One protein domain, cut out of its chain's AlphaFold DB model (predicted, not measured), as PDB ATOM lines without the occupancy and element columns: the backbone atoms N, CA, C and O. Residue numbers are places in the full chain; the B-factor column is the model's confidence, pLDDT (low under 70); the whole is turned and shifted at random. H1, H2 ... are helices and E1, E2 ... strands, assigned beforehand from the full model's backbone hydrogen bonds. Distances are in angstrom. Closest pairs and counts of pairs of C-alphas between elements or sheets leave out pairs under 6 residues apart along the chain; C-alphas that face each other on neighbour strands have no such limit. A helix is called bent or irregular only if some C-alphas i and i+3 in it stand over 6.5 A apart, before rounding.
ATOM      1  N   SER A  64     -55.749 -14.264 -13.308       73.75
ATOM      2  CA  SER A  64     -54.764 -13.301 -13.815       73.75
ATOM      3  C   SER A  64     -53.381 -13.930 -13.937       73.75
ATOM      4  O   SER A  64     -53.042 -14.841 -13.183       73.75
ATOM      5  N   SER A  65     -52.588 -13.441 -14.888       76.44
ATOM      6  CA  SER A  65     -51.200 -13.844 -15.077       76.44
ATOM      7  C   SER A  65     -50.371 -13.471 -13.861       76.44
ATOM      8  O   SER A  65     -50.464 -12.352 -13.357       76.44
ATOM      9  N   VAL A  66     -49.515 -14.382 -13.412       71.31
ATOM     10  CA  VAL A  66     -48.603 -14.110 -12.289       71.31
ATOM     11  C   VAL A  66     -47.410 -13.256 -12.705       71.31
ATOM     12  O   VAL A  66     -46.698 -12.749 -11.844       71.31
ATOM     13  N   PHE A  67     -47.179 -13.112 -14.013       78.44
ATOM     14  CA  PHE A  67     -46.084 -12.310 -14.540       78.44
ATOM     15  C   PHE A  67     -46.387 -10.812 -14.435       78.44
ATOM     16  O   PHE A  67     -45.567 -10.050 -13.929       78.44
ATOM     17  N   ASP A  68     -47.569 -10.389 -14.888       82.25
ATOM     18  CA  ASP A  68     -47.925  -8.969 -15.015       82.25
ATOM     19  C   ASP A  68     -49.354  -8.620 -14.565       82.25
ATOM     20  O   ASP A  68     -49.787  -7.478 -14.715       82.25
ATOM     21  N   GLY A  69     -50.107  -9.575 -14.012       77.62
ATOM     22  CA  GLY A  69     -51.487  -9.361 -13.567       77.62
ATOM     23  C   GLY A  69     -52.518  -9.295 -14.697       77.62
ATOM     24  O   GLY A  69     -53.691  -9.035 -14.425       77.62
ATOM     25  N   THR A  70     -52.131  -9.540 -15.955       82.38
ATOM     26  CA  THR A  70     -53.066  -9.505 -17.092       82.38
ATOM     27  C   THR A  70     -54.179 -10.541 -16.907       82.38
ATOM     28  O   THR A  70     -53.870 -11.702 -16.643       82.38
ATOM     29  N   PRO A  71     -55.467 -10.186 -17.070       78.75
ATOM     30  CA  PRO A  71     -56.552 -11.156 -16.960       78.75
ATOM     31  C   PRO A  71     -56.472 -12.248 -18.040       78.75
ATOM     32  O   PRO A  71     -56.159 -11.970 -19.201       78.75
ATOM     33  N   LEU A  72     -56.770 -13.491 -17.661       76.25
ATOM     34  CA  LEU A  72     -56.599 -14.687 -18.484       76.25
ATOM     35  C   LEU A  72     -57.905 -15.462 -18.689       76.25
ATOM     36  O   LEU A  72     -58.797 -15.471 -17.840       76.25
ATOM     37  N   ILE A  73     -57.954 -16.157 -19.824       76.56
ATOM     38  CA  ILE A  73     -59.007 -17.090 -20.244       76.56
ATOM     39  C   ILE A  73     -58.520 -18.536 -20.087       76.56
ATOM     40  O   ILE A  73     -59.257 -19.408 -19.627       76.56
ATOM     41  N   ALA A  74     -57.267 -18.787 -20.478       77.19
ATOM     42  CA  ALA A  74     -56.595 -20.081 -20.388       77.19
ATOM     43  C   ALA A  74     -55.169 -19.913 -19.853       77.19
ATOM     44  O   ALA A  74     -54.484 -18.951 -20.200       77.19
ATOM     45  N   ALA A  75     -54.709 -20.875 -19.054       78.06
ATOM     46  CA  ALA A  75     -53.306 -21.043 -18.706       78.06
ATOM     47  C   ALA A  75     -52.974 -22.536 -18.621       78.06
ATOM     48  O   ALA A  75     -53.699 -23.309 -17.994       78.06
ATOM     49  N   THR A  76     -51.888 -22.969 -19.254       78.00
ATOM     50  CA  THR A  76     -51.480 -24.378 -19.269       78.00
ATOM     51  C   THR A  76     -49.968 -24.486 -19.241       78.00
ATOM     52  O   THR A  76     -49.277 -23.825 -20.010       78.00
ATOM     53  N   PHE A  77     -49.437 -25.334 -18.364       77.81
ATOM     54  CA  PHE A  77     -48.009 -25.615 -18.355       77.81
ATOM     55  C   PHE A  77     -47.648 -26.501 -19.556       77.81
ATOM     56  O   PHE A  77     -48.292 -27.528 -19.783       77.81
ATOM     57  N   VAL A  78     -46.642 -26.097 -20.329       80.62
ATOM     58  CA  VAL A  78     -46.175 -26.794 -21.537       80.62
ATOM     59  C   VAL A  78     -44.657 -26.690 -21.647       80.62
ATOM     60  O   VAL A  78     -44.030 -25.821 -21.037       80.62
ATOM     61  N   TRP A  79     -44.058 -27.543 -22.471       84.25
ATOM     62  CA  TRP A  79     -42.685 -27.325 -22.919       84.25
ATOM     63  C   TRP A  79     -42.686 -26.601 -24.264       84.25
ATOM     64  O   TRP A  79     -43.352 -27.038 -25.205       84.25
ATOM     65  N   TYR A  80     -41.971 -25.484 -24.347       88.62
ATOM     66  CA  TYR A  80     -41.897 -24.648 -25.542       88.62
ATOM     67  C   TYR A  80     -40.561 -24.804 -26.258       88.62
ATOM     68  O   TYR A  80     -39.507 -24.827 -25.625       88.62
ATOM     69  N   SER A  81     -40.595 -24.861 -27.586       88.88
ATOM     70  CA  SER A  81     -39.396 -24.827 -28.422       88.88
ATOM     71  C   SER A  81     -39.667 -24.166 -29.774       88.88
ATOM     72  O   SER A  81     -40.768 -24.231 -30.324       88.88
ATOM     73  N   THR A  82     -38.643 -23.540 -30.358       86.38
ATOM     74  CA  THR A  82     -38.679 -23.019 -31.740       86.38
ATOM     75  C   THR A  82     -38.166 -24.035 -32.773       86.38
ATOM     76  O   THR A  82     -38.137 -23.778 -33.976       86.38
ATOM     77  N   GLY A  83     -37.775 -25.230 -32.319       71.50
ATOM     78  CA  GLY A  83     -37.157 -26.287 -33.119       71.50
ATOM     79  C   GLY A  83     -37.541 -27.684 -32.633       71.50
ATOM     80  O   GLY A  83     -38.580 -27.865 -32.011       71.50
ATOM     81  N   TYR A  84     -36.722 -28.686 -32.958       63.47
ATOM     82  CA  TYR A  84     -36.943 -30.087 -32.558       63.47
ATOM     83  C   TYR A  84     -36.216 -30.475 -31.264       63.47
ATOM     84  O   TYR A  84     -36.497 -31.522 -30.689       63.47
ATOM     85  N   PHE A  85     -35.269 -29.647 -30.821       52.66
ATOM     86  CA  PHE A  85     -34.406 -29.897 -29.672       52.66
ATOM     87  C   PHE A  85     -34.391 -28.662 -28.766       52.66
ATOM     88  O   PHE A  85     -34.531 -27.548 -29.268       52.66
ATOM     89  N   ASN A  86     -34.174 -28.879 -27.465       68.31
ATOM     90  CA  ASN A  86     -34.181 -27.882 -26.385       68.31
ATOM     91  C   ASN A  86     -35.564 -27.277 -26.126       68.31
ATOM     92  O   ASN A  86     -35.938 -26.263 -26.713       68.31
ATOM     93  N   GLU A  87     -36.312 -27.915 -25.226       81.19
ATOM     94  CA  GLU A  87     -37.582 -27.382 -24.751       81.19
ATOM     95  C   GLU A  87     -37.397 -26.648 -23.418       81.19
ATOM     96  O   GLU A  87     -36.714 -27.134 -22.512       81.19
ATOM     97  N   THR A  88     -38.033 -25.487 -23.301       83.81
ATOM     98  CA  THR A  88     -38.054 -24.660 -22.095       83.81
ATOM     99  C   THR A  88     -39.390 -24.859 -21.379       83.81
ATOM    100  O   THR A  88     -40.434 -24.829 -22.041       83.81
ATOM    101  N   PRO A  89     -39.403 -25.084 -20.055       80.12
ATOM    102  CA  PRO A  89     -40.652 -25.139 -19.310       80.12
ATOM    103  C   PRO A  89     -41.311 -23.759 -19.329       80.12
ATOM    104  O   PRO A  89     -40.665 -22.752 -19.055       80.12
ATOM    105  N   CYS A  90     -42.600 -23.694 -19.643       81.94
ATOM    106  CA  CYS A  90     -43.306 -22.421 -19.677       81.94
ATOM    107  C   CYS A  90     -44.782 -22.575 -19.310       81.94
ATOM    108  O   CYS A  90     -45.364 -23.660 -19.389       81.94
ATOM    109  N   VAL A  91     -45.402 -21.464 -18.928       83.25
ATOM    110  CA  VAL A  91     -46.858 -21.350 -18.848       83.25
ATOM    111  C   VAL A  91     -47.345 -20.705 -20.138       83.25
ATOM    112  O   VAL A  91     -47.010 -19.559 -20.431       83.25
ATOM    113  N   LEU A  92     -48.124 -21.449 -20.915       88.62
ATOM    114  CA  LEU A  92     -48.844 -20.938 -22.072       88.62
ATOM    115  C   LEU A  92     -50.127 -20.263 -21.587       88.62
ATOM    116  O   LEU A  92     -50.956 -20.901 -20.944       88.62
ATOM    117  N   GLU A  93     -50.292 -18.984 -21.891       88.12
ATOM    118  CA  GLU A  93     -51.399 -18.142 -21.450       88.12
ATOM    119  C   GLU A  93     -52.195 -17.613 -22.639       88.12
ATOM    120  O   GLU A  93     -51.626 -17.219 -23.658       88.12
ATOM    121  N   TRP A  94     -53.518 -17.576 -22.492       88.44
ATOM    122  CA  TRP A  94     -54.413 -16.849 -23.384       88.44
ATOM    123  C   TRP A  94     -55.063 -15.721 -22.591       88.44
ATOM    124  O   TRP A  94     -55.814 -15.977 -21.646       88.44
ATOM    125  N   THR A  95     -54.766 -14.474 -22.948       85.62
ATOM    126  CA  THR A  95     -55.258 -13.289 -22.230       85.62
ATOM    127  C   THR A  95     -56.676 -12.909 -22.654       85.62
ATOM    128  O   THR A  95     -57.094 -13.178 -23.780       85.62
ATOM    129  N   SER A  96     -57.408 -12.191 -21.798       80.06
ATOM    130  CA  SER A  96     -58.725 -11.624 -22.145       80.06
ATOM    131  C   SER A  96     -58.676 -10.625 -23.309       80.06
ATOM    132  O   SER A  96     -59.677 -10.409 -23.985       80.06
ATOM    133  N   THR A  97     -57.501 -10.055 -23.582       84.25
ATOM    134  CA  THR A  97     -57.212  -9.191 -24.739       84.25
ATOM    135  C   THR A  97     -56.836  -9.971 -26.003       84.25
ATOM    136  O   THR A  97     -56.330  -9.391 -26.964       84.25
ATOM    137  N   ASN A  98     -57.087 -11.282 -26.016       86.38
ATOM    138  CA  ASN A  98     -56.838 -12.189 -27.130       86.38
ATOM    139  C   ASN A  98     -55.361 -12.269 -27.552       86.38
ATOM    140  O   ASN A  98     -55.041 -12.243 -28.740       86.38
ATOM    141  N   ARG A  99     -54.447 -12.360 -26.582       93.25
ATOM    142  CA  ARG A  99     -53.022 -12.625 -26.821       93.25
ATOM    143  C   ARG A  99     -52.668 -14.033 -26.379       93.25
ATOM    144  O   ARG A  99     -53.098 -14.459 -25.309       93.25
ATOM    145  N   ILE A 100     -51.853 -14.722 -27.174       93.62
ATOM    146  CA  ILE A 100     -51.238 -15.998 -26.794       93.62
ATOM    147  C   ILE A 100     -49.808 -15.709 -26.363       93.62
ATOM    148  O   ILE A 100     -49.022 -15.190 -27.159       93.62
ATOM    149  N   ARG A 101     -49.466 -16.060 -25.122       93.44
ATOM    150  CA  ARG A 101     -48.152 -15.801 -24.527       93.44
ATOM    151  C   ARG A 101     -47.542 -17.077 -23.970       93.44
ATOM    152  O   ARG A 101     -48.270 -17.888 -23.418       93.44
ATOM    153  N   ALA A 102     -46.228 -17.240 -24.062       91.12
ATOM    154  CA  ALA A 102     -45.506 -18.234 -23.274       91.12
ATOM    155  C   ALA A 102     -44.606 -17.516 -22.269       91.12
ATOM    156  O   ALA A 102     -43.755 -16.704 -22.649       91.12
ATOM    157  N   ILE A 103     -44.824 -17.813 -20.992       87.31
ATOM    158  CA  ILE A 103     -44.074 -17.264 -19.866       87.31
ATOM    159  C   ILE A 103     -43.039 -18.297 -19.439       87.31
ATOM    160  O   ILE A 103     -43.405 -19.385 -18.995       87.31
ATOM    161  N   ASP A 104     -41.764 -17.957 -19.579       85.50
ATOM    162  CA  ASP A 104     -40.649 -18.761 -19.087       85.50
ATOM    163  C   ASP A 104     -40.713 -18.875 -17.565       85.50
ATOM    164  O   ASP A 104     -40.987 -17.891 -16.862       85.50
ATOM    165  N   VAL A 105     -40.463 -20.075 -17.058       77.00
ATOM    166  CA  VAL A 105     -40.410 -20.342 -15.624       77.00
ATOM    167  C   VAL A 105     -39.071 -20.963 -15.272       77.00
ATOM    168  O   VAL A 105     -38.546 -21.803 -16.000       77.00
ATOM    169  N   ASP A 106     -38.527 -20.572 -14.122       70.12
ATOM    170  CA  ASP A 106     -37.298 -21.182 -13.622       70.12
ATOM    171  C   ASP A 106     -37.460 -22.706 -13.492       70.12
ATOM    172  O   ASP A 106     -38.542 -23.219 -13.203       70.12
ATOM    173  N   ALA A 107     -36.374 -23.449 -13.694       55.19
ATOM    174  CA  ALA A 107     -36.327 -24.906 -13.620       55.19
ATOM    175  C   ALA A 107     -36.683 -25.446 -12.218       55.19
ATOM    176  O   ALA A 107     -37.054 -26.616 -12.087       55.19
ATOM    177  N   SER A 108     -36.619 -24.595 -11.185       58.31
ATOM    178  CA  SER A 108     -37.153 -24.852  -9.837       58.31
ATOM    179  C   SER A 108     -38.679 -24.641  -9.717       58.31
ATOM    180  O   SER A 108     -39.261 -24.840  -8.654       58.31
ATOM    181  N   MET A 109     -39.327 -24.265 -10.825       56.69
ATOM    182  CA  MET A 109     -40.751 -23.986 -11.065       56.69
ATOM    183  C   MET A 109     -41.353 -22.801 -10.297       56.69
ATOM    184  O   MET A 109     -42.458 -22.386 -10.628       56.69
ATOM    185  N   GLY A 110     -40.636 -22.213  -9.335       54.25
ATOM    186  CA  GLY A 110     -41.146 -21.199  -8.402       54.25
ATOM    187  C   GLY A 110     -41.474 -19.821  -8.980       54.25
ATOM    188  O   GLY A 110     -42.367 -19.150  -8.459       54.25
ATOM    189  N   GLN A 111     -40.757 -19.386 -10.020       67.50
ATOM    190  CA  GLN A 111     -40.729 -17.983 -10.441       67.50
ATOM    191  C   GLN A 111     -40.827 -17.829 -11.962       67.50
ATOM    192  O   GLN A 111     -40.116 -18.496 -12.712       67.50
ATOM    193  N   SER A 112     -41.682 -16.906 -12.411       72.88
ATOM    194  CA  SER A 112     -41.719 -16.449 -13.802       72.88
ATOM    195  C   SER A 112     -40.487 -15.600 -14.113       72.88
ATOM    196  O   SER A 112     -40.200 -14.640 -13.397       72.88
ATOM    197  N   ILE A 113     -39.775 -15.946 -15.183       79.38
ATOM    198  CA  ILE A 113     -38.552 -15.259 -15.617       79.38
ATOM    199  C   ILE A 113     -38.897 -14.132 -16.593       79.38
ATOM    200  O   ILE A 113     -38.428 -13.005 -16.438       79.38
ATOM    201  N   GLY A 114     -39.723 -14.424 -17.598       85.12
ATOM    202  CA  GLY A 114     -40.042 -13.467 -18.653       85.12
ATOM    203  C   GLY A 114     -40.966 -14.028 -19.726       85.12
ATOM    204  O   GLY A 114     -41.250 -15.221 -19.772       85.12
ATOM    205  N   VAL A 115     -41.430 -13.151 -20.613       90.06
ATOM    206  CA  VAL A 115     -42.227 -13.525 -21.785       90.06
ATOM    207  C   VAL A 115     -41.276 -13.927 -22.912       90.06
ATOM    208  O   VAL A 115     -40.483 -13.107 -23.371       90.06
ATOM    209  N   ILE A 116     -41.363 -15.174 -23.368       91.12
ATOM    210  CA  ILE A 116     -40.518 -15.716 -24.452       91.12
ATOM    211  C   ILE A 116     -41.272 -15.867 -25.775       91.12
ATOM    212  O   ILE A 116     -40.669 -16.078 -26.825       91.12
ATOM    213  N   PHE A 117     -42.593 -15.727 -25.732       94.31
ATOM    214  CA  PHE A 117     -43.479 -15.739 -26.887       94.31
ATOM    215  C   PHE A 117     -44.696 -14.867 -26.575       94.31
ATOM    216  O   PHE A 117     -45.260 -15.004 -25.494       94.31
ATOM    217  N   ASP A 118     -45.105 -13.987 -27.489       95.50
ATOM    218  CA  ASP A 118     -46.317 -13.169 -27.348       95.50
ATOM    219  C   ASP A 118     -46.836 -12.746 -28.722       95.50
ATOM    220  O   ASP A 118     -46.187 -11.976 -29.438       95.50
ATOM    221  N   ILE A 119     -48.012 -13.246 -29.096       95.75
ATOM    222  CA  ILE A 119     -48.609 -12.990 -30.405       95.75
ATOM    223  C   ILE A 119     -50.102 -12.703 -30.306       95.75
ATOM    224  O   ILE A 119     -50.798 -13.140 -29.390       95.75
ATOM    225  N   ASP A 120     -50.593 -11.972 -31.303       94.62
ATOM    226  CA  ASP A 120     -52.014 -11.973 -31.644       94.62
ATOM    227  C   ASP A 120     -52.293 -13.216 -32.507       94.62
ATOM    228  O   ASP A 120     -51.534 -13.439 -33.459       94.62
ATOM    229  N   PRO A 121     -53.337 -14.018 -32.224       90.44
ATOM    230  CA  PRO A 121     -53.714 -15.179 -33.030       90.44
ATOM    231  C   PRO A 121     -53.782 -14.912 -34.540       90.44
ATOM    232  O   PRO A 121     -53.427 -15.793 -35.324       90.44
ATOM    233  N   GLN A 122     -54.138 -13.699 -34.978       89.88
ATOM    234  CA  GLN A 122     -54.170 -13.334 -36.403       89.88
ATOM    235  C   GLN A 122     -52.797 -13.389 -37.091       89.88
ATOM    236  O   GLN A 122     -52.715 -13.464 -38.316       89.88
ATOM    237  N   GLN A 123     -51.706 -13.373 -36.322       94.25
ATOM    238  CA  GLN A 123     -50.343 -13.500 -36.848       94.25
ATOM    239  C   GLN A 123     -49.970 -14.954 -37.178       94.25
ATOM    240  O   GLN A 123     -48.920 -15.206 -37.780       94.25
ATOM    241  N   ILE A 124     -50.803 -15.925 -36.791       94.31
ATOM    242  CA  ILE A 124     -50.591 -17.335 -37.112       94.31
ATOM    243  C   ILE A 124     -50.914 -17.551 -38.593       94.31
ATOM    244  O   ILE A 124     -52.022 -17.314 -39.065       94.31
ATOM    245  N   THR A 125     -49.926 -18.038 -39.338       94.12
ATOM    246  CA  THR A 125     -50.045 -18.303 -40.785       94.12
ATOM    247  C   THR A 125     -50.285 -19.778 -41.092       94.12
ATOM    248  O   THR A 125     -50.852 -20.135 -42.125       94.12
ATOM    249  N   LYS A 126     -49.883 -20.665 -40.179       92.94
ATOM    250  CA  LYS A 126     -50.097 -22.109 -40.266       92.94
ATOM    251  C   LYS A 126     -50.169 -22.691 -38.862       92.94
ATOM    252  O   LYS A 126     -49.434 -22.241 -37.986       92.94
ATOM    253  N   ALA A 127     -50.986 -23.717 -38.673       91.56
ATOM    254  CA  ALA A 127     -51.024 -24.490 -37.442       91.56
ATOM    255  C   ALA A 127     -51.173 -25.989 -37.740       91.56
ATOM    256  O   ALA A 127     -51.786 -26.381 -38.737       91.56
ATOM    257  N   ARG A 128     -50.574 -26.830 -36.897       88.31
ATOM    258  CA  ARG A 128     -50.635 -28.291 -36.976       88.31
ATOM    259  C   ARG A 128     -50.725 -28.897 -35.582       88.31
ATOM    260  O   ARG A 128     -50.066 -28.426 -34.657       88.31
ATOM    261  N   THR A 129     -51.465 -29.987 -35.491       82.75
ATOM    262  CA  THR A 129     -51.504 -30.911 -34.358       82.75
ATOM    263  C   THR A 129     -50.618 -32.125 -34.603       82.75
ATOM    264  O   THR A 129     -50.516 -32.612 -35.723       82.75
ATOM    265  N   GLU A 130     -49.969 -32.615 -33.554       79.12
ATOM    266  CA  GLU A 130     -49.375 -33.957 -33.456       79.12
ATOM    267  C   GLU A 130     -49.722 -34.532 -32.069       79.12
ATOM    268  O   GLU A 130     -50.240 -33.795 -31.232       79.12
ATOM    269  N   SER A 131     -49.432 -35.809 -31.788       71.00
ATOM    270  CA  SER A 131     -49.928 -36.560 -30.611       71.00
ATOM    271  C   SER A 131     -49.984 -35.794 -29.279       71.00
ATOM    272  O   SER A 131     -50.932 -35.958 -28.517       71.00
ATOM    273  N   SER A 132     -48.983 -34.958 -28.988       75.50
ATOM    274  CA  SER A 132     -48.960 -34.072 -27.818       75.50
ATOM    275  C   SER A 132     -48.513 -32.647 -28.133       75.50
ATOM    276  O   SER A 132     -48.315 -31.857 -27.209       75.50
ATOM    277  N   PHE A 133     -48.348 -32.308 -29.413       82.50
ATOM    278  CA  PHE A 133     -47.828 -31.013 -29.835       82.50
ATOM    279  C   PHE A 133     -48.881 -30.187 -30.554       82.50
ATOM    280  O   PHE A 133     -49.567 -30.678 -31.451       82.50
ATOM    281  N   ILE A 134     -48.946 -28.908 -30.204       89.56
ATOM    282  CA  ILE A 134     -49.491 -27.888 -31.096       89.56
ATOM    283  C   ILE A 134     -48.304 -27.128 -31.665       89.56
ATOM    284  O   ILE A 134     -47.452 -26.638 -30.924       89.56
ATOM    285  N   ILE A 135     -48.244 -27.042 -32.989       91.81
ATOM    286  CA  ILE A 135     -47.192 -26.339 -33.710       91.81
ATOM    287  C   ILE A 135     -47.841 -25.204 -34.490       91.81
ATOM    288  O   ILE A 135     -48.713 -25.445 -35.324       91.81
ATOM    289  N   ILE A 136     -47.395 -23.974 -34.259       94.25
ATOM    290  CA  ILE A 136     -47.853 -22.790 -34.986       94.25
ATOM    291  C   ILE A 136     -46.688 -22.110 -35.695       94.25
ATOM    292  O   ILE A 136     -45.548 -22.127 -35.231       94.25
ATOM    293  N   TRP A 137     -46.984 -21.496 -36.836       94.62
ATOM    294  CA  TRP A 137     -46.038 -20.672 -37.571       94.62
ATOM    295  C   TRP A 137     -46.456 -19.214 -37.505       94.62
ATOM    296  O   TRP A 137     -47.542 -18.853 -37.961       94.62
ATOM    297  N   VAL A 138     -45.555 -18.380 -36.998       94.19
ATOM    298  CA  VAL A 138     -45.724 -16.927 -36.907       94.19
ATOM    299  C   VAL A 138     -44.520 -16.289 -37.579       94.19
ATOM    300  O   VAL A 138     -43.389 -16.657 -37.275       94.19
ATOM    301  N   ASN A 139     -44.738 -15.380 -38.533       90.19
ATOM    302  CA  ASN A 139     -43.660 -14.741 -39.305       90.19
ATOM    303  C   ASN A 139     -42.643 -15.746 -39.901       90.19
ATOM    304  O   ASN A 139     -41.439 -15.501 -39.927       90.19
ATOM    305  N   GLY A 140     -43.120 -16.920 -40.334       86.38
ATOM    306  CA  GLY A 140     -42.286 -18.006 -40.867       86.38
ATOM    307  C   GLY A 140     -41.523 -18.832 -39.819       86.38
ATOM    308  O   GLY A 140     -40.966 -19.870 -40.168       86.38
ATOM    309  N   GLN A 141     -41.538 -18.432 -38.545       91.38
ATOM    310  CA  GLN A 141     -40.901 -19.157 -37.445       91.38
ATOM    311  C   GLN A 141     -41.813 -20.258 -36.909       91.38
ATOM    312  O   GLN A 141     -42.993 -20.022 -36.642       91.38
ATOM    313  N   ARG A 142     -41.255 -21.457 -36.736       91.94
ATOM    314  CA  ARG A 142     -41.933 -22.604 -36.125       91.94
ATOM    315  C   ARG A 142     -41.913 -22.447 -34.605       91.94
ATOM    316  O   ARG A 142     -40.855 -22.238 -34.030       91.94
ATOM    317  N   ASN A 143     -43.067 -22.595 -33.970       93.44
ATOM    318  CA  ASN A 143     -43.240 -22.536 -32.522       93.44
ATOM    319  C   ASN A 143     -44.005 -23.784 -32.088       93.44
ATOM    320  O   ASN A 143     -45.102 -24.030 -32.589       93.44
ATOM    321  N   GLN A 144     -43.418 -24.589 -31.212       91.56
ATOM    322  CA  GLN A 144     -43.959 -25.866 -30.762       91.56
ATOM    323  C   GLN A 144     -44.267 -25.807 -29.268       91.56
ATOM    324  O   GLN A 144     -43.429 -25.385 -28.475       91.56
ATOM    325  N   PHE A 145     -45.452 -26.292 -28.904       89.56
ATOM    326  CA  PHE A 145     -45.913 -26.426 -27.526       89.56
ATOM    327  C   PHE A 145     -46.232 -27.891 -27.245       89.56
ATOM    328  O   PHE A 145     -47.132 -28.462 -27.866       89.56
ATOM    329  N   ASN A 146     -45.480 -28.499 -26.333       85.50
ATOM    330  CA  ASN A 146     -45.635 -29.881 -25.904       85.50
ATOM    331  C   ASN A 146     -46.479 -29.957 -24.629       85.50
ATOM    332  O   ASN A 146     -46.077 -29.477 -23.567       85.50
ATOM    333  N   PHE A 147     -47.632 -30.608 -24.731       79.75
ATOM    334  CA  PHE A 147     -48.580 -30.778 -23.633       79.75
ATOM    335  C   PHE A 147     -48.328 -32.069 -22.826       79.75
ATOM    336  O   PHE A 147     -48.971 -32.288 -21.797       79.75
ATOM    337  N   ALA A 148     -47.402 -32.939 -23.253       71.31
ATOM    338  CA  ALA A 148     -47.086 -34.183 -22.549       71.31
ATOM    339  C   ALA A 148     -46.153 -33.958 -21.347       71.31
ATOM    340  O   ALA A 148     -45.193 -33.194 -21.407       71.31
ATOM    341  N   GLY A 149     -46.414 -34.658 -20.234       57.16
ATOM    342  CA  GLY A 149     -45.533 -34.690 -19.052       57.16
ATOM    343  C   GLY A 149     -45.422 -33.379 -18.258       57.16
ATOM    344  O   GLY A 149     -44.740 -33.331 -17.236       57.16
ATOM    345  N   ALA A 150     -46.102 -32.324 -18.700       54.06
ATOM    346  CA  ALA A 150     -46.093 -31.013 -18.072       54.06
ATOM    347  C   ALA A 150     -46.929 -31.016 -16.768       54.06
ATOM    348  O   ALA A 150     -46.458 -30.595 -15.710       54.06
ATOM    349  N   ASN A 151     -48.122 -31.624 -16.799       51.50
ATOM    350  CA  ASN A 151     -49.018 -31.709 -15.637       51.50
ATOM    351  C   ASN A 151     -48.422 -32.478 -14.445       51.50
ATOM    352  O   ASN A 151     -48.620 -32.081 -13.301       51.50
ATOM    353  N   THR A 152     -47.667 -33.557 -14.675       48.81
ATOM    354  CA  THR A 152     -47.087 -34.356 -13.580       48.81
ATOM    355  C   THR A 152     -45.971 -33.614 -12.851       48.81
ATOM    356  O   THR A 152     -45.846 -33.750 -11.637       48.81
ATOM    357  N   ARG A 153     -45.186 -32.780 -13.545       50.59
ATOM    358  CA  ARG A 153     -44.160 -31.955 -12.894       50.59
ATOM    359  C   ARG A 153     -44.738 -30.760 -12.149       50.59
ATOM    360  O   ARG A 153     -44.270 -30.496 -11.048       50.59
ATOM    361  N   LEU A 154     -45.761 -30.096 -12.691       51.34
ATOM    362  CA  LEU A 154     -46.466 -29.022 -11.984       51.34
ATOM    363  C   LEU A 154     -47.076 -29.544 -10.673       51.34
ATOM    364  O   LEU A 154     -46.881 -28.946  -9.622       51.34
ATOM    365  N   LEU A 155     -47.730 -30.709 -10.708       49.84
ATOM    366  CA  LEU A 155     -48.262 -31.369  -9.510       49.84
ATOM    367  C   LEU A 155     -47.154 -31.773  -8.519       49.84
ATOM    368  O   LEU A 155     -47.347 -31.666  -7.307       49.84
ATOM    369  N   ASN A 156     -45.975 -32.169  -9.003       48.00
ATOM    370  CA  ASN A 156     -44.823 -32.470  -8.147       48.00
ATOM    371  C   ASN A 156     -44.210 -31.204  -7.518       48.00
ATOM    372  O   ASN A 156     -43.866 -31.217  -6.342       48.00
ATOM    373  N   ALA A 157     -44.124 -30.093  -8.254       46.44
ATOM    374  CA  ALA A 157     -43.660 -28.807  -7.729       46.44
ATOM    375  C   ALA A 157     -44.644 -28.206  -6.709       46.44
ATOM    376  O   ALA A 157     -44.231 -27.648  -5.697       46.44
ATOM    377  N   LEU A 158     -45.948 -28.385  -6.938       47.16
ATOM    378  CA  LEU A 158     -47.009 -27.986  -6.010       47.16
ATOM    379  C   LEU A 158     -47.050 -28.853  -4.740       47.16
ATOM    380  O   LEU A 158     -47.335 -28.335  -3.662       47.16
ATOM    381  N   SER A 159     -46.753 -30.152  -4.843       39.50
ATOM    382  CA  SER A 159     -46.745 -31.083  -3.699       39.50
ATOM    383  C   SER A 159     -45.441 -31.080  -2.893       39.50
ATOM    384  O   SER A 159     -45.456 -31.498  -1.737       39.50
ATOM    385  N   ALA A 160     -44.335 -30.581  -3.457       44.78
ATOM    386  CA  ALA A 160     -43.054 -30.475  -2.754       44.78
ATOM    387  C   ALA A 160     -43.025 -29.379  -1.671       44.78
ATOM    388  O   ALA A 160     -42.250 -29.512  -0.733       44.78
ATOM    389  N   GLY A 161     -43.885 -28.355  -1.762       38.34
ATOM    390  CA  GLY A 161     -44.124 -27.361  -0.712       38.34
ATOM    391  C   GLY A 161     -42.939 -26.455  -0.307       38.34
ATOM    392  O   GLY A 161     -41.800 -26.868  -0.154       38.34
ATOM    393  N   VAL A 162     -43.283 -25.216   0.058       38.72
ATOM    394  CA  VAL A 162     -42.554 -24.345   1.008       38.72
ATOM    395  C   VAL A 162     -41.323 -23.558   0.498       38.72
ATOM    396  O   VAL A 162     -40.189 -23.976   0.687       38.72
ATOM    397  N   SER A 163     -41.546 -22.337  -0.023       33.00
ATOM    398  CA  SER A 163     -40.790 -21.090   0.294       33.00
ATOM    399  C   SER A 163     -41.352 -19.897  -0.526       33.00
ATOM    400  O   SER A 163     -41.779 -20.107  -1.660       33.00
ATOM    401  N   PRO A 164     -41.451 -18.663   0.017       34.03
ATOM    402  CA  PRO A 164     -42.381 -17.637  -0.449       34.03
ATOM    403  C   PRO A 164     -41.886 -16.929  -1.712       34.03
ATOM    404  O   PRO A 164     -40.966 -16.119  -1.683       34.03
ATOM    405  N   GLY A 165     -42.576 -17.204  -2.813       35.34
ATOM    406  CA  GLY A 165     -42.413 -16.514  -4.087       35.34
ATOM    407  C   GLY A 165     -43.700 -16.496  -4.905       35.34
ATOM    408  O   GLY A 165     -43.614 -16.619  -6.109       35.34
ATOM    409  N   MET A 166     -44.869 -16.435  -4.246       41.12
ATOM    410  CA  MET A 166     -46.173 -15.892  -4.697       41.12
ATOM    411  C   MET A 166     -46.665 -16.100  -6.157       41.12
ATOM    412  O   MET A 166     -47.637 -15.465  -6.531       41.12
ATOM    413  N   GLY A 167     -46.077 -16.960  -6.992       43.81
ATOM    414  CA  GLY A 167     -46.484 -17.163  -8.388       43.81
ATOM    415  C   GLY A 167     -47.361 -18.401  -8.548       43.81
ATOM    416  O   GLY A 167     -48.556 -18.309  -8.803       43.81
ATOM    417  N   ILE A 168     -46.804 -19.592  -8.315       44.28
ATOM    418  CA  ILE A 168     -47.521 -20.852  -8.588       44.28
ATOM    419  C   ILE A 168     -48.766 -21.056  -7.695       44.28
ATOM    420  O   ILE A 168     -49.741 -21.665  -8.130       44.28
ATOM    421  N   LEU A 169     -48.778 -20.520  -6.464       39.09
ATOM    422  CA  LEU A 169     -49.922 -20.642  -5.544       39.09
ATOM    423  C   LEU A 169     -51.179 -19.881  -6.018       39.09
ATOM    424  O   LEU A 169     -52.288 -20.262  -5.651       39.09
ATOM    425  N   TYR A 170     -51.038 -18.841  -6.854       44.59
ATOM    426  CA  TYR A 170     -52.200 -18.160  -7.455       44.59
ATOM    427  C   TYR A 170     -52.826 -18.971  -8.577       44.59
ATOM    428  O   TYR A 170     -54.041 -18.932  -8.756       44.59
ATOM    429  N   TYR A 171     -52.015 -19.745  -9.296       47.44
ATOM    430  CA  TYR A 171     -52.553 -20.735 -10.208       47.44
ATOM    431  C   TYR A 171     -53.202 -21.880  -9.392       47.44
ATOM    432  O   TYR A 171     -54.320 -22.270  -9.692       47.44
ATOM    433  N   SER A 172     -52.598 -22.377  -8.303       41.59
ATOM    434  CA  SER A 172     -52.900 -23.701  -7.712       41.59
ATOM    435  C   SER A 172     -54.323 -23.997  -7.200       41.59
ATOM    436  O   SER A 172     -54.681 -25.173  -7.157       41.59
ATOM    437  N   HIS A 173     -55.149 -23.017  -6.816       36.34
ATOM    438  CA  HIS A 173     -56.530 -23.286  -6.352       36.34
ATOM    439  C   HIS A 173     -57.584 -23.212  -7.468       36.34
ATOM    440  O   HIS A 173     -58.622 -23.858  -7.378       36.34
ATOM    441  N   THR A 174     -57.294 -22.477  -8.540       39.19
ATOM    442  CA  THR A 174     -58.096 -22.349  -9.772       39.19
ATOM    443  C   THR A 174     -57.536 -23.203 -10.920       39.19
ATOM    444  O   THR A 174     -58.150 -23.333 -11.975       39.19
ATOM    445  N   VAL A 175     -56.381 -23.836 -10.696       40.41
ATOM    446  CA  VAL A 175     -55.622 -24.682 -11.625       40.41
ATOM    447  C   VAL A 175     -56.304 -25.990 -11.952       40.41
ATOM    448  O   VAL A 175     -56.124 -26.461 -13.060       40.41
ATOM    449  N   GLN A 176     -57.120 -26.575 -11.079       36.53
ATOM    450  CA  GLN A 176     -57.861 -27.776 -11.483       36.53
ATOM    451  C   GLN A 176     -58.848 -27.485 -12.625       36.53
ATOM    452  O   GLN A 176     -59.003 -28.338 -13.489       36.53
ATOM    453  N   ASP A 177     -59.397 -26.268 -12.709       35.81
ATOM    454  CA  ASP A 177     -60.298 -25.856 -13.791       35.81
ATOM    455  C   ASP A 177     -59.580 -25.121 -14.938       35.81
ATOM    456  O   ASP A 177     -59.913 -25.329 -16.102       35.81
ATOM    457  N   ALA A 178     -58.538 -24.328 -14.660       36.78
ATOM    458  CA  ALA A 178     -57.719 -23.696 -15.704       36.78
ATOM    459  C   ALA A 178     -56.840 -24.711 -16.463       36.78
ATOM    460  O   ALA A 178     -56.647 -24.575 -17.673       36.78
ATOM    461  N   LEU A 179     -56.375 -25.775 -15.788       44.22
ATOM    462  CA  LEU A 179     -55.704 -26.909 -16.429       44.22
ATOM    463  C   LEU A 179     -56.667 -27.834 -17.181       44.22
ATOM    464  O   LEU A 179     -56.167 -28.634 -17.967       44.22
ATOM    465  N   ASN A 180     -57.994 -27.740 -16.994       44.19
ATOM    466  CA  ASN A 180     -58.964 -28.514 -17.789       44.19
ATOM    467  C   ASN A 180     -59.011 -28.058 -19.258       44.19
ATOM    468  O   ASN A 180     -59.505 -28.787 -20.125       44.19
ATOM    469  N   ASN A 181     -58.457 -26.881 -19.574       54.28
ATOM    470  CA  ASN A 181     -58.237 -26.445 -20.950       54.28
ATOM    471  C   ASN A 181     -57.020 -27.167 -21.522       54.28
ATOM    472  O   ASN A 181     -55.910 -26.652 -21.631       54.28
ATOM    473  N   HIS A 182     -57.248 -28.427 -21.858       66.75
ATOM    474  CA  HIS A 182     -56.241 -29.304 -22.411       66.75
ATOM    475  C   HIS A 182     -55.953 -28.966 -23.873       66.75
ATOM    476  O   HIS A 182     -56.616 -28.138 -24.494       66.75
ATOM    477  N   TYR A 183     -54.977 -29.668 -24.435       71.31
ATOM    478  CA  TYR A 183     -54.625 -29.696 -25.854       71.31
ATOM    479  C   TYR A 183     -55.785 -29.378 -26.830       71.31
ATOM    480  O   TYR A 183     -55.658 -28.512 -27.691       71.31
ATOM    481  N   ASN A 184     -56.951 -30.015 -26.660       75.44
ATOM    482  CA  ASN A 184     -58.116 -29.814 -27.529       75.44
ATOM    483  C   ASN A 184     -58.719 -28.403 -27.447       75.44
ATOM    484  O   ASN A 184     -59.132 -27.863 -28.470       75.44
ATOM    485  N   TRP A 185     -58.769 -27.800 -26.255       79.56
ATOM    486  CA  TRP A 185     -59.259 -26.432 -26.074       79.56
ATOM    487  C   TRP A 185     -58.348 -25.440 -26.794       79.56
ATOM    488  O   TRP A 185     -58.827 -24.583 -27.537       79.56
ATOM    489  N   TRP A 186     -57.031 -25.596 -26.631       84.75
ATOM    490  CA  TRP A 186     -56.042 -24.759 -27.307       84.75
ATOM    491  C   TRP A 186     -56.150 -24.887 -28.821       84.75
ATOM    492  O   TRP A 186     -56.224 -23.880 -29.522       84.75
ATOM    493  N   TRP A 187     -56.239 -26.118 -29.329       85.50
ATOM    494  CA  TRP A 187     -56.403 -26.358 -30.758       85.50
ATOM    495  C   TRP A 187     -57.687 -25.740 -31.318       85.50
ATOM    496  O   TRP A 187     -57.659 -25.136 -32.393       85.50
ATOM    497  N   TRP A 188     -58.803 -25.857 -30.594       78.94
ATOM    498  CA  TRP A 188     -60.079 -25.276 -31.004       78.94
ATOM    499  C   TRP A 188     -60.022 -23.743 -31.037       78.94
ATOM    500  O   TRP A 188     -60.373 -23.143 -32.049       78.94
ATOM    501  N   ASN A 189     -59.497 -23.097 -29.993       82.81
ATOM    502  CA  ASN A 189     -59.428 -21.633 -29.952       82.81
ATOM    503  C   ASN A 189     -58.455 -21.066 -30.990       82.81
ATOM    504  O   ASN A 189     -58.746 -20.036 -31.592       82.81
ATOM    505  N   ILE A 190     -57.331 -21.738 -31.264       86.94
ATOM    506  CA  ILE A 190     -56.430 -21.313 -32.347       86.94
ATOM    507  C   ILE A 190     -57.169 -21.347 -33.691       86.94
ATOM    508  O   ILE A 190     -57.041 -20.406 -34.467       86.94
ATOM    509  N   GLN A 191     -57.993 -22.367 -33.954       84.19
ATOM    510  CA  GLN A 191     -58.828 -22.404 -35.163       84.19
ATOM    511  C   GLN A 191     -59.835 -21.258 -35.229       84.19
ATOM    512  O   GLN A 191     -60.004 -20.645 -36.282       84.19
ATOM    513  N   THR A 192     -60.482 -20.947 -34.109       81.38
ATOM    514  CA  THR A 192     -61.483 -19.878 -34.034       81.38
ATOM    515  C   THR A 192     -60.871 -18.490 -34.222       81.38
ATOM    516  O   THR A 192     -61.431 -17.668 -34.945       81.38
ATOM    517  N   TYR A 193     -59.731 -18.223 -33.584       84.31
ATOM    518  CA  TYR A 193     -59.156 -16.878 -33.500       84.31
ATOM    519  C   TYR A 193     -58.017 -16.614 -34.492       84.31
ATOM    520  O   TYR A 193     -57.632 -15.459 -34.666       84.31
ATOM    521  N   ALA A 194     -57.534 -17.638 -35.201       88.31
ATOM    522  CA  ALA A 194     -56.611 -17.500 -36.328       88.31
ATOM    523  C   ALA A 194     -57.241 -17.978 -37.654       88.31
ATOM    524  O   ALA A 194     -56.731 -18.907 -38.286       88.31
ATOM    525  N   PRO A 195     -58.337 -17.354 -38.128       80.12
ATOM    526  CA  PRO A 195     -59.093 -17.842 -39.287       80.12
ATOM    527  C   PRO A 195     -58.306 -17.801 -40.608       80.12
ATOM    528  O   PRO A 195     -58.656 -18.493 -41.559       80.12
ATOM    529  N   SER A 196     -57.243 -16.995 -40.686       82.31
ATOM    530  CA  SER A 196     -56.345 -16.906 -41.844       82.31
ATOM    531  C   SER A 196     -55.264 -17.988 -41.872       82.31
ATOM    532  O   SER A 196     -54.556 -18.112 -42.875       82.31
ATOM    533  N   ALA A 197     -55.090 -18.748 -40.789       88.00
ATOM    534  CA  ALA A 197     -54.064 -19.771 -40.714       88.00
ATOM    535  C   ALA A 197     -54.431 -20.989 -41.571       88.00
ATOM    536  O   ALA A 197     -55.577 -21.433 -41.630       88.00
ATOM    537  N   LYS A 198     -53.425 -21.601 -42.199       89.38
ATOM    538  CA  LYS A 198     -53.587 -22.921 -42.810       89.38
ATOM    539  C   LYS A 198     -53.508 -24.008 -41.736       89.38
ATOM    540  O   LYS A 198     -52.438 -24.221 -41.164       89.38
ATOM    541  N   PHE A 199     -54.597 -24.737 -41.527       84.50
ATOM    542  CA  PHE A 199     -54.650 -25.870 -40.601       84.50
ATOM    543  C   PHE A 199     -54.279 -27.176 -41.305       84.50
ATOM    544  O   PHE A 199     -54.737 -27.454 -42.415       84.50
ATOM    545  N   VAL A 200     -53.395 -27.953 -40.682       79.25
ATOM    546  CA  VAL A 200     -52.976 -29.271 -41.162       79.25
ATOM    547  C   VAL A 200     -53.089 -30.243 -40.002       79.25
ATOM    548  O   VAL A 200     -52.288 -30.161 -39.072       79.25
ATOM    549  N   ASP A 201     -54.032 -31.172 -40.074       64.75
ATOM    550  CA  ASP A 201     -54.091 -32.271 -39.114       64.75
ATOM    551  C   ASP A 201     -52.846 -33.151 -39.304       64.75
ATOM    552  O   ASP A 201     -52.488 -33.532 -40.425       64.75
ATOM    553  N   GLY A 202     -52.104 -33.386 -38.225       50.97
ATOM    554  CA  GLY A 202     -51.043 -34.383 -38.210       50.97
ATOM    555  C   GLY A 202     -51.621 -35.716 -37.763       50.97
ATOM    556  O   GLY A 202     -52.141 -35.819 -36.659       50.97
ATOM    557  N   ASP A 203     -51.461 -36.717 -38.624       46.50
ATOM    558  CA  ASP A 203     -51.825 -38.121 -38.418       46.50
ATOM    559  C   ASP A 203     -53.327 -38.447 -38.564       46.50
ATOM    560  O   ASP A 203     -54.211 -37.703 -38.141       46.50
ATOM    561  N   ASP A 204     -53.601 -39.566 -39.240       42.03
ATOM    562  CA  ASP A 204     -54.892 -40.002 -39.790       42.03
ATOM    563  C   ASP A 204     -55.974 -40.305 -38.722       42.03
ATOM    564  O   ASP A 204     -56.405 -41.440 -38.519       42.03
ATOM    565  N   GLN A 205     -56.489 -39.264 -38.065       38.41
ATOM    566  CA  GLN A 205     -57.830 -39.237 -37.454       38.41
ATOM    567  C   GLN A 205     -58.766 -38.285 -38.219       38.41
ATOM    568  O   GLN A 205     -59.760 -37.777 -37.688       38.41
ATOM    569  N   GLY A 206     -58.459 -38.057 -39.500       37.44
ATOM    570  CA  GLY A 206     -59.383 -37.453 -40.445       37.44
ATOM    571  C   GLY A 206     -60.697 -38.239 -40.462       37.44
ATOM    572  O   GLY A 206     -60.698 -39.458 -40.603       37.44
ATOM    573  N   LEU A 207     -61.817 -37.518 -40.342       38.94
ATOM    574  CA  LEU A 207     -63.200 -37.990 -40.542       38.94
ATOM    575  C   LEU A 207     -64.046 -38.434 -39.324       38.94
ATOM    576  O   LEU A 207     -64.965 -39.230 -39.500       38.94
ATOM    577  N   LYS A 208     -63.888 -37.862 -38.116       40.66
ATOM    578  CA  LYS A 208     -64.979 -37.954 -37.100       40.66
ATOM    579  C   LYS A 208     -65.500 -36.660 -36.476       40.66
ATOM    580  O   LYS A 208     -66.588 -36.693 -35.912       40.66
ATOM    581  N   ILE A 209     -64.843 -35.510 -36.642       40.81
ATOM    582  CA  ILE A 209     -65.329 -34.249 -36.033       40.81
ATOM    583  C   ILE A 209     -65.898 -33.266 -37.078       40.81
ATOM    584  O   ILE A 209     -66.665 -32.374 -36.738       40.81
ATOM    585  N   GLY A 210     -65.668 -33.495 -38.376       37.66
ATOM    586  CA  GLY A 210     -66.262 -32.679 -39.450       37.66
ATOM    587  C   GLY A 210     -67.787 -32.811 -39.603       37.66
ATOM    588  O   GLY A 210     -68.419 -31.922 -40.161       37.66
ATOM    589  N   VAL A 211     -68.401 -33.881 -39.077       38.53
ATOM    590  CA  VAL A 211     -69.861 -34.115 -39.159       38.53
ATOM    591  C   VAL A 211     -70.602 -33.653 -37.893       38.53
ATOM    592  O   VAL A 211     -71.782 -33.324 -37.962       38.53
ATOM    593  N   ALA A 212     -69.923 -33.532 -36.746       38.66
ATOM    594  CA  ALA A 212     -70.545 -33.026 -35.516       38.66
ATOM    595  C   ALA A 212     -70.697 -31.488 -35.515       38.66
ATOM    596  O   ALA A 212     -71.654 -30.953 -34.953       38.66
ATOM    597  N   ILE A 213     -69.783 -30.767 -36.176       41.94
ATOM    598  CA  ILE A 213     -69.704 -29.296 -36.100       41.94
ATOM    599  C   ILE A 213     -70.771 -28.603 -36.967       41.94
ATOM    600  O   ILE A 213     -71.240 -27.526 -36.608       41.94
TER     601      ILE A 213
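What this domain is: This is residues 64 to 213 of the 238 residues of an uncharacterized protein of Candidatus Saccharimonas sp (UniProt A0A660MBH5). A single strongly twisted sheet of eight strands is folded back on itself and curls round helix H4, without closing: its edge strands E4 and E8 are apart. At one end of the long axis, H1 and H2 with the link between them extend beyond the sheet; at the other end, residues 204 to 213 stick out as a free tail. The printed part has 150 residues, with named elements in the order E1 to E7, H1 to H4, E8; the sheet runs E4, E3, E2, E1, E7, E6, E5, E8 and is mixed, as is the class, helices and strands. The whole is compact, with a radius of gyration of the C-alphas of 15.5 A, and elongated, spanning 48 by 31 by 29 A.

Where its parts are: After residues 64 to 70, E1 takes residues 71 to 81, from C-alpha 71 at (-56.552, -11.156, -16.960), 24.8 A long, and bends by 74 degrees at residue 78. E2, residues 88 to 95, is 20.6 A long. E3 is residues 100 to 105; E4, residues 112 to 119, is 18.3 A long and bends by 51 degrees at residue 116. E5 is residues 124 to 130, E6 133 to 138 and E7 141 to 146. H1, residues 150 to 160, and H4, residues 183 to 193, are each 15.6 A long; between them lie H2, residues 168 to 172, and H3, residues 175 to 178. E8, residues 198 to 201, ends at C-alpha 201, (-54.091, -32.271, -39.114).

How they stand to each other: E1 to E4 form a meander, each strand the antiparallel neighbour of the one before, and so do E5 to E7. In this folded sheet, bent into two leaves that face each other, E4, E3 and E2 face E7, E6, E5 and E8, with E1 as the hinge. N 76 and O 92 of the hairpin E1 and E2 are 2.8 A apart, within hydrogen-bond range; antiparallel E1 and E7 have N 79 and O 146 at 3.0 A, and parallel E5 and E8 have N 127 and O 198 at 2.9 A. The closest C-alphas of H4 and E6 are those of Trp 187 and Ile 134, 7.1 A apart. H1, on the same face as H4, stands up from the sheet over E2 and E1; the C-alphas of Ala 150 and Val 78, the closest of H1 and E1, are 5.5 A apart. H1 and H2 only just touch, with 3 pairs of C-alphas within 8 A, the closest Leu 158 and Ser 172 at 7.5 A. H3 only grazes the sheet. Every O i to N i+4 pair is within hydrogen-bond range in H1, H2 and H4; H3 is too short for one.

The domain as a whole: The two C-alphas farthest apart, those of Ser 163 and Val 211, are 50.7 A apart. The printed part has no cut, and no link between named elements is long. The mean pLDDT of the printed part is 70.5; it is under 70 in residues 84 to 86, 107 to 111, 149 to 182 and 201 to 213.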